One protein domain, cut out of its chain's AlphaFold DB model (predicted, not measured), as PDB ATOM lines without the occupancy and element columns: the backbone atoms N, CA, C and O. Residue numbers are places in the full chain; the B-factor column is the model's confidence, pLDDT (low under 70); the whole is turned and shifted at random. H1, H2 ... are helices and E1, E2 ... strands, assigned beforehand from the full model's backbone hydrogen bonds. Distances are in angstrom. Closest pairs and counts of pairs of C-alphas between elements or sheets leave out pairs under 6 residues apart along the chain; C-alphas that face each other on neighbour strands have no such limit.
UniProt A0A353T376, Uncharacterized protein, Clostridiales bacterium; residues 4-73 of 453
ATOM      1  N   ALA A   4     200.993 166.237 140.427       76.94
ATOM      2  CA  ALA A   4     199.766 165.791 141.087       76.94
ATOM      3  C   ALA A   4     199.964 165.454 142.577       76.94
ATOM      4  O   ALA A   4     199.064 165.697 143.380       76.94
ATOM      5  N   ARG A   5     201.137 164.924 142.959       79.69
ATOM      6  CA  ARG A   5     201.442 164.611 144.363       79.69
ATOM      7  C   ARG A   5     201.709 165.884 145.168       79.69
ATOM      8  O   ARG A   5     201.160 166.025 146.253       79.69
ATOM      9  N   ASP A   6     202.466 166.826 144.604       81.56
ATOM     10  CA  ASP A   6     202.733 168.124 145.234       81.56
ATOM     11  C   ASP A   6     201.429 168.877 145.530       81.56
ATOM     12  O   ASP A   6     201.201 169.333 146.651       81.56
ATOM     13  N   LEU A   7     200.506 168.906 144.562       82.06
ATOM     14  CA  LEU A   7     199.180 169.500 144.743       82.06
ATOM     15  C   LEU A   7     198.368 168.812 145.851       82.06
ATOM     16  O   LEU A   7     197.691 169.502 146.616       82.06
ATOM     17  N   ALA A   8     198.445 167.482 145.961       82.56
ATOM     18  CA  ALA A   8     197.766 166.717 147.009       82.56
ATOM     19  C   ALA A   8     198.333 167.004 148.412       82.56
ATOM     20  O   ALA A   8     197.582 167.034 149.387       82.56
ATOM     21  N   GLU A   9     199.633 167.282 148.515       83.88
ATOM     22  CA  GLU A   9     200.313 167.662 149.762       83.88
ATOM     23  C   GLU A   9     200.245 169.183 150.040       83.88
ATOM     24  O   GLU A   9     200.894 169.689 150.954       83.88
ATOM     25  N   ASN A  10     199.432 169.932 149.279       85.50
ATOM     26  CA  ASN A  10     199.353 171.400 149.263       85.50
ATOM     27  C   ASN A  10     200.687 172.122 148.998       85.50
ATOM     28  O   ASN A  10     200.797 173.327 149.256       85.50
ATOM     29  N   ASN A  11     201.678 171.429 148.447       88.44
ATOM     30  CA  ASN A  11     202.866 172.060 147.912       88.44
ATOM     31  C   ASN A  11     202.495 172.755 146.592       88.44
ATOM     32  O   ASN A  11     202.303 172.124 145.554       88.44
ATOM     33  N   ARG A  12     202.347 174.081 146.647       87.81
ATOM     34  CA  ARG A  12     202.070 174.924 145.469       87.81
ATOM     35  C   ARG A  12     203.304 175.679 144.982       87.81
ATOM     36  O   ARG A  12     203.172 176.591 144.170       87.81
ATOM     37  N   LEU A  13     204.480 175.345 145.506       88.94
ATOM     38  CA  LEU A  13     205.736 175.932 145.066       88.94
ATOM     39  C   LEU A  13     206.211 175.200 143.813       88.94
ATOM     40  O   LEU A  13     206.182 173.975 143.737       88.94
ATOM     41  N   THR A  14     206.634 175.966 142.812       88.38
ATOM     42  CA  THR A  14     207.184 175.424 141.568       88.38
ATOM     43  C   THR A  14     208.698 175.609 141.585       88.38
ATOM     44  O   THR A  14     209.148 176.738 141.796       88.38
ATOM     45  N   PRO A  15     209.497 174.548 141.376       88.31
ATOM     46  CA  PRO A  15     210.937 174.704 141.239       88.31
ATOM     47  C   PRO A  15     211.245 175.509 139.972       88.31
ATOM     48  O   PRO A  15     210.714 175.224 138.899       88.31
ATOM     49  N   VAL A  16     212.109 176.515 140.101       90.31
ATOM     50  CA  VAL A  16     212.553 177.356 138.985       90.31
ATOM     51  C   VAL A  16     214.064 177.245 138.864       90.31
ATOM     52  O   VAL A  16     214.788 177.417 139.843       90.31
ATOM     53  N   VAL A  17     214.528 176.967 137.649       89.94
ATOM     54  CA  VAL A  17     215.944 176.946 137.285       89.94
ATOM     55  C   VAL A  17     216.158 178.013 136.225       89.94
ATOM     56  O   VAL A  17     215.396 178.094 135.264       89.94
ATOM     57  N   ALA A  18     217.183 178.837 136.409       90.25
ATOM     58  CA  ALA A  18     217.573 179.861 135.453       90.25
ATOM     59  C   ALA A  18     219.083 179.779 135.218       90.25
ATOM     60  O   ALA A  18     219.847 179.514 136.146       90.25
ATOM     61  N   ALA A  19     219.495 180.000 133.975       90.12
ATOM     62  CA  ALA A  19     220.888 180.032 133.562       90.12
ATOM     63  C   ALA A  19     221.064 181.138 132.521       90.12
ATOM     64  O   ALA A  19     220.217 181.306 131.645       90.12
ATOM     65  N   GLY A  20     222.154 181.893 132.626       87.69
ATOM     66  CA  GLY A  20     222.448 182.980 131.703       87.69
ATOM     67  C   GLY A  20     223.451 183.986 132.266       87.69
ATOM     68  O   GLY A  20     223.863 183.868 133.425       87.69
ATOM     69  N   PRO A  21     223.851 184.980 131.456       82.25
ATOM     70  CA  PRO A  21     224.742 186.052 131.886       82.25
ATOM     71  C   PRO A  21     224.174 186.794 133.102       82.25
ATOM     72  O   PRO A  21     222.987 187.105 133.143       82.25
ATOM     73  N   GLY A  22     225.017 187.079 134.098       82.31
ATOM     74  CA  GLY A  22     224.610 187.778 135.326       82.31
ATOM     75  C   GLY A  22     224.008 186.885 136.420       82.31
ATOM     76  O   GLY A  22     223.815 187.359 137.537       82.31
ATOM     77  N   LEU A  23     223.775 185.596 136.146       86.06
ATOM     78  CA  LEU A  23     223.380 184.610 137.152       86.06
ATOM     79  C   LEU A  23     224.576 183.735 137.533       86.06
ATOM     80  O   LEU A  23     225.265 183.179 136.679       86.06
ATOM     81  N   SER A  24     224.813 183.597 138.834       86.00
ATOM     82  CA  SER A  24     225.831 182.706 139.396       86.00
ATOM     83  C   SER A  24     225.202 181.448 139.999       86.00
ATOM     84  O   SER A  24     223.993 181.380 140.213       86.00
ATOM     85  N   ALA A  25     226.020 180.456 140.357       84.56
ATOM     86  CA  ALA A  25     225.535 179.334 141.158       84.56
ATOM     87  C   ALA A  25     224.932 179.841 142.486       84.56
ATOM     88  O   ALA A  25     225.571 180.612 143.208       84.56
ATOM     89  N   GLY A  26     223.705 179.415 142.800       87.12
ATOM     90  CA  GLY A  26     223.016 179.748 144.044       87.12
ATOM     91  C   GLY A  26     221.496 179.752 143.926       87.12
ATOM     92  O   GLY A  26     220.930 179.293 142.939       87.12
ATOM     93  N   LEU A  27     220.832 180.255 144.968       89.69
ATOM     94  CA  LEU A  27     219.372 180.344 145.006       89.69
ATOM     95  C   LEU A  27     218.870 181.588 144.270       89.69
ATOM     96  O   LEU A  27     219.360 182.691 144.521       89.69
ATOM     97  N   LEU A  28     217.842 181.415 143.437       91.69
ATOM     98  CA  LEU A  28     217.118 182.524 142.815       91.69
ATOM     99  C   LEU A  28     216.316 183.287 143.871       91.69
ATOM    100  O   LEU A  28     215.596 182.694 144.677       91.69
ATOM    101  N   SER A  29     216.459 184.606 143.869       91.88
ATOM    102  CA  SER A  29     215.839 185.513 144.834       91.88
ATOM    103  C   SER A  29     215.386 186.792 144.139       91.88
ATOM    104  O   SER A  29     215.868 187.125 143.057       91.88
ATOM    105  N   SER A  30     214.449 187.510 144.755       91.00
ATOM    106  CA  SER A  30     213.920 188.759 144.207       91.00
ATOM    107  C   SER A  30     213.644 189.791 145.303       91.00
ATOM    108  O   SER A  30     213.414 189.457 146.473       91.00
ATOM    109  N   ALA A  31     213.657 191.072 144.929       86.88
ATOM    110  CA  ALA A  31     213.315 192.166 145.839       86.88
ATOM    111  C   ALA A  31     211.821 192.159 146.218       86.88
ATOM    112  O   ALA A  31     211.454 192.674 147.279       86.88
ATOM    113  N   SER A  32     210.973 191.521 145.404       86.31
ATOM    114  CA  SER A  32     209.544 191.315 145.673       86.31
ATOM    115  C   SER A  32     209.292 190.473 146.922       86.31
ATOM    116  O   SER A  32     208.423 190.806 147.730       86.31
ATOM    117  N   THR A  33     210.040 189.381 147.107       87.88
ATOM    118  CA  THR A  33     209.856 188.473 148.253       87.88
ATOM    119  C   THR A  33     210.780 188.811 149.416       87.88
ATOM    120  O   THR A  33     210.434 188.532 150.565       87.88
ATOM    121  N   ARG A  34     211.954 189.395 149.124       86.69
ATOM    122  CA  ARG A  34     213.049 189.645 150.082       86.69
ATOM    123  C   ARG A  34     213.435 188.401 150.875       86.69
ATOM    124  O   ARG A  34     213.845 188.484 152.033       86.69
ATOM    125  N   ARG A  35     213.272 187.238 150.253       86.94
ATOM    126  CA  ARG A  35     213.532 185.944 150.864       86.94
ATOM    127  C   ARG A  35     214.393 185.130 149.919       86.94
ATOM    128  O   ARG A  35     213.999 184.868 148.788       86.94
ATOM    129  N   SER A  36     215.568 184.738 150.403       88.56
ATOM    130  CA  SER A  36     216.483 183.915 149.619       88.56
ATOM    131  C   SER A  36     215.803 182.602 149.217       88.56
ATOM    132  O   SER A  36     215.201 181.937 150.067       88.56
ATOM    133  N   GLY A  37     215.864 182.264 147.928       89.62
ATOM    134  CA  GLY A  37     215.257 181.049 147.371       89.62
ATOM    135  C   GLY A  37     213.755 181.119 147.120       89.62
ATOM    136  O   GLY A  37     213.143 180.083 146.876       89.62
ATOM    137  N   VAL A  38     213.140 182.302 147.202       91.75
ATOM    138  CA  VAL A  38     211.723 182.491 146.880       91.75
ATOM    139  C   VAL A  38     211.594 183.634 145.885       91.75
ATOM    140  O   VAL A  38     212.047 184.745 146.144       91.75
ATOM    141  N   ILE A  39     210.911 183.374 144.777       93.56
ATOM    142  CA  ILE A  39     210.541 184.371 143.772       93.56
ATOM    143  C   ILE A  39     209.040 184.274 143.494       93.56
ATOM    144  O   ILE A  39     208.395 183.279 143.834       93.56
ATOM    145  N   THR A  40     208.475 185.306 142.885       91.75
ATOM    146  CA  THR A  40     207.098 185.304 142.386       91.75
ATOM    147  C   THR A  40     207.084 185.097 140.874       91.75
ATOM    148  O   THR A  40     208.064 185.366 140.183       91.75
ATOM    149  N   ASN A  41     205.948 184.667 140.325       90.81
ATOM    150  CA  ASN A  41     205.759 184.596 138.873       90.81
ATOM    151  C   ASN A  41     205.897 185.970 138.184       90.81
ATOM    152  O   ASN A  41     206.269 186.036 137.017       90.81
ATOM    153  N   LEU A  42     205.628 187.058 138.911       90.25
ATOM    154  CA  LEU A  42     205.788 188.432 138.433       90.25
ATOM    155  C   LEU A  42     207.264 188.786 138.198       90.25
ATOM    156  O   LEU A  42     207.587 189.493 137.247       90.25
ATOM    157  N   ASP A  43     208.167 188.241 139.017       92.25
ATOM    158  CA  ASP A  43     209.610 188.486 138.905       92.25
ATOM    159  C   ASP A  43     210.192 187.908 137.611       92.25
ATOM    160  O   ASP A  43     211.117 188.480 137.036       92.25
ATOM    161  N   VAL A  44     209.618 186.814 137.096       92.12
ATOM    162  CA  VAL A  44     210.034 186.224 135.813       92.12
ATOM    163  C   VAL A  44     209.786 187.207 134.669       92.12
ATOM    164  O   VAL A  44     210.684 187.457 133.869       92.12
ATOM    165  N   GLY A  45     208.594 187.808 134.621       90.62
ATOM    166  CA  GLY A  45     208.253 188.806 133.605       90.62
ATOM    167  C   GLY A  45     209.152 190.040 133.681       90.62
ATOM    168  O   GLY A  45     209.681 190.467 132.658       90.62
ATOM    169  N   ALA A  46     209.380 190.565 134.892       90.31
ATOM    170  CA  ALA A  46     210.289 191.692 135.110       90.31
ATOM    171  C   ALA A  46     211.716 191.373 134.631       90.31
ATOM    172  O   ALA A  46     212.300 192.154 133.888       90.31
ATOM    173  N   THR A  47     212.229 190.185 134.960       91.44
ATOM    174  CA  THR A  47     213.575 189.743 134.561       91.44
ATOM    175  C   THR A  47     213.736 189.658 133.045       91.44
ATOM    176  O   THR A  47     214.763 190.071 132.513       91.44
ATOM    177  N   VAL A  48     212.730 189.140 132.330       91.69
ATOM    178  CA  VAL A  48     212.770 189.051 130.860       91.69
ATOM    179  C   VAL A  48     212.802 190.446 130.230       91.69
ATOM    180  O   VAL A  48     213.594 190.684 129.323       91.69
ATOM    181  N   LEU A  49     211.976 191.375 130.717       91.62
ATOM    182  CA  LEU A  49     211.953 192.749 130.206       91.62
ATOM    183  C   LEU A  49     213.282 193.469 130.457       91.62
ATOM    184  O   LEU A  49     213.818 194.080 129.533       91.62
ATOM    185  N   ASP A  50     213.832 193.338 131.665       89.06
ATOM    186  CA  ASP A  50     215.116 193.937 132.034       89.06
ATOM    187  C   ASP A  50     216.258 193.388 131.169       89.06
ATOM    188  O   ASP A  50     217.086 194.155 130.683       89.06
ATOM    189  N   TYR A  51     216.268 192.075 130.913       90.25
ATOM    190  CA  TYR A  51     217.275 191.431 130.069       90.25
ATOM    191  C   TYR A  51     217.296 192.001 128.642       90.25
ATOM    192  O   TYR A  51     218.364 192.224 128.074       90.25
ATOM    193  N   PHE A  52     216.122 192.277 128.068       92.88
ATOM    194  CA  PHE A  52     215.999 192.877 126.736       92.88
ATOM    195  C   PHE A  52     216.043 194.415 126.743       92.88
ATOM    196  O   PHE A  52     215.859 195.024 125.689       92.88
ATOM    197  N   ASN A  53     216.292 195.054 127.894       91.12
ATOM    198  CA  ASN A  53     216.227 196.510 128.075       91.12
ATOM    199  C   ASN A  53     214.892 197.123 127.604       91.12
ATOM    200  O   ASN A  53     214.851 198.239 127.082       91.12
ATOM    201  N   ILE A  54     213.788 196.391 127.775       92.88
ATOM    202  CA  ILE A  54     212.446 196.858 127.420       92.88
ATOM    203  C   ILE A  54     211.862 197.613 128.622       92.88
ATOM    204  O   ILE A  54     211.770 197.045 129.713       92.88
ATOM    205  N   PRO A  55     211.424 198.877 128.461       85.75
ATOM    206  CA  PRO A  55     210.841 199.634 129.560       85.75
ATOM    207  C   PRO A  55     209.531 198.991 130.033       85.75
ATOM    208  O   PRO A  55     208.653 198.657 129.234       85.75
ATOM    209  N   ARG A  56     209.386 198.847 131.353       83.12
ATOM    210  CA  ARG A  56     208.188 198.278 131.981       83.12
ATOM    211  C   ARG A  56     206.999 199.238 131.846       83.12
ATOM    212  O   ARG A  56     207.129 200.443 132.069       83.12
ATOM    213  N   GLN A  57     205.824 198.705 131.520       80.00
ATOM    214  CA  GLN A  57     204.579 199.473 131.468       80.00
ATOM    215  C   GLN A  57     204.014 199.735 132.878       80.00
ATOM    216  O   GLN A  57     204.224 198.925 133.788       80.00
ATOM    217  N   PRO A  58     203.247 200.825 133.084       69.69
ATOM    218  CA  PRO A  58     202.586 201.089 134.360       69.69
ATOM    219  C   PRO A  58     201.722 199.906 134.818       69.69
ATOM    220  O   PRO A  58     200.892 199.399 134.069       69.69
ATOM    221  N   GLY A  59     201.917 199.461 136.062       68.62
ATOM    222  CA  GLY A  59     201.188 198.327 136.641       68.62
ATOM    223  C   GLY A  59     201.842 196.956 136.433       68.62
ATOM    224  O   GLY A  59     201.392 195.992 137.054       68.62
ATOM    225  N   GLN A  60     202.921 196.854 135.647       76.19
ATOM    226  CA  GLN A  60     203.763 195.655 135.630       76.19
ATOM    227  C   GLN A  60     204.582 195.583 136.924       76.19
ATOM    228  O   GLN A  60     205.507 196.361 137.148       76.19
ATOM    229  N   LEU A  61     204.176 194.667 137.803       79.56
ATOM    230  CA  LEU A  61     204.811 194.396 139.090       79.56
ATOM    231  C   LEU A  61     205.920 193.347 138.946       79.56
ATOM    232  O   LEU A  61     205.970 192.617 137.960       79.56
ATOM    233  N   GLY A  62     206.741 193.223 139.987       83.75
ATOM    234  CA  GLY A  62     207.859 192.288 140.039       83.75
ATOM    235  C   GLY A  62     209.197 193.016 140.056       83.75
ATOM    236  O   GLY A  62     209.275 194.228 139.857       83.75
ATOM    237  N   SER A  63     210.246 192.255 140.322       86.62
ATOM    238  CA  SER A  63     211.630 192.715 140.372       86.62
ATOM    239  C   SER A  63     212.521 191.720 139.642       86.62
ATOM    240  O   SER A  63     212.209 190.527 139.621       86.62
ATOM    241  N   GLY A  64     213.623 192.201 139.068       89.19
ATOM    242  CA  GLY A  64     214.618 191.338 138.441       89.19
ATOM    243  C   GLY A  64     215.125 190.258 139.404       89.19
ATOM    244  O   GLY A  64     215.382 190.516 140.586       89.19
ATOM    245  N   ILE A  65     215.236 189.031 138.901       93.19
ATOM    246  CA  ILE A  65     215.745 187.879 139.643       93.19
ATOM    247  C   ILE A  65     217.270 187.969 139.722       93.19
ATOM    248  O   ILE A  65     217.946 188.198 138.723       93.19
ATOM    249  N   PHE A  66     217.809 187.719 140.911       90.69
ATOM    250  CA  PHE A  66     219.245 187.637 141.162       90.69
ATOM    251  C   PHE A  66     219.586 186.397 141.991       90.69
ATOM    252  O   PHE A  66     218.720 185.763 142.602       90.69
ATOM    253  N   THR A  67     220.866 186.037 142.022       89.94
ATOM    254  CA  THR A  67     221.369 184.871 142.756       89.94
ATOM    255  C   THR A  67     221.913 185.282 144.123       89.94
ATOM    256  O   THR A  67     222.620 186.276 144.260       89.94
ATOM    257  N   THR A  68     221.572 184.521 145.166       85.12
ATOM    258  CA  THR A  68     222.075 184.755 146.534       85.12
ATOM    259  C   THR A  68     223.163 183.762 146.930       85.12
ATOM    260  O   THR A  68     223.043 182.571 146.639       85.12
ATOM    261  N   TYR A  69     224.174 184.257 147.651       73.62
ATOM    262  CA  TYR A  69     225.275 183.492 148.247       73.62
ATOM    263  C   TYR A  69     224.981 183.155 149.729       73.62
ATOM    264  O   TYR A  69     224.345 183.974 150.401       73.62
ATOM    265  N   PRO A  70     225.449 182.014 150.283       74.00
ATOM    266  CA  PRO A  70     226.236 180.944 149.653       74.00
ATOM    267  C   PRO A  70     225.429 180.089 148.668       74.00
ATOM    268  O   PRO A  70     224.208 179.983 148.818       74.00
ATOM    269  N   PRO A  71     226.093 179.478 147.666       66.25
ATOM    270  CA  PRO A  71     225.431 178.578 146.742       66.25
ATOM    271  C   PRO A  71     224.846 177.400 147.517       66.25
ATOM    272  O   PRO A  71     225.531 176.770 148.319       66.25
ATOM    273  N   LYS A  72     223.566 177.125 147.275       77.88
ATOM    274  CA  LYS A  72     222.862 175.977 147.836       77.88
ATOM    275  C   LYS A  72     222.505 175.011 146.720       77.88
ATOM    276  O   LYS A  72     222.131 175.445 145.629       77.88
ATOM    277  N   GLY A  73     222.659 173.722 146.989       81.31
ATOM    278  CA  GLY A  73     222.398 172.674 146.010       81.31
ATOM    279  C   GLY A  73     220.907 172.337 145.888       81.31
ATOM    280  O   GLY A  73     220.081 172.832 146.658       81.31
TER     281      GLY A  73
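AT A GLANCE: This is residues 4 to 73 of the 453 residues of an uncharacterized protein of Clostridiales bacterium (UniProt A0A353T376). Little regular structure: a body mostly of loops holds a tiny two-strand ribbon, E1 with E2, and one longer helix, H2, while residues 7 to 12 stick out as an arm at the end where short H1 lies. The 70 printed residues run H1, E1, H2, E2, class mixed, with 22 in named elements. The sheet, E1 - E2, is antiparallel. The whole is only just loose, close to compact, with a radius of gyration of the C-alphas of 13.4 A and spans of 39 by 29 by 20 A.

IN THESE COORDINATES: E1 is residues 27 to 29 and E2 residues 66 to 68, ending at C-alpha 68 (222.075, 184.755, 146.534). H2, residues 41 to 51, measures 16.0 A. H1, residues 4 to 8, begins at C-alpha 4 (199.766, 165.791, 141.087).

HOW THE PARTS SIT: E1 and E2 are antiparallel at 128 degrees; N 29 and O 66 are 2.8 A apart, within hydrogen-bond range. Every O i to N i+4 pair is within range in H1, and 6 of 7 in H2. H1 is apart from H2 and E2.

THE WHOLE: The farthest C-alphas, of Ala 8 and Asn 53, are 39.8 A apart. The printed part has no cut, and its three links are long. Residues 58, 59 and 71 have pLDDT under 70.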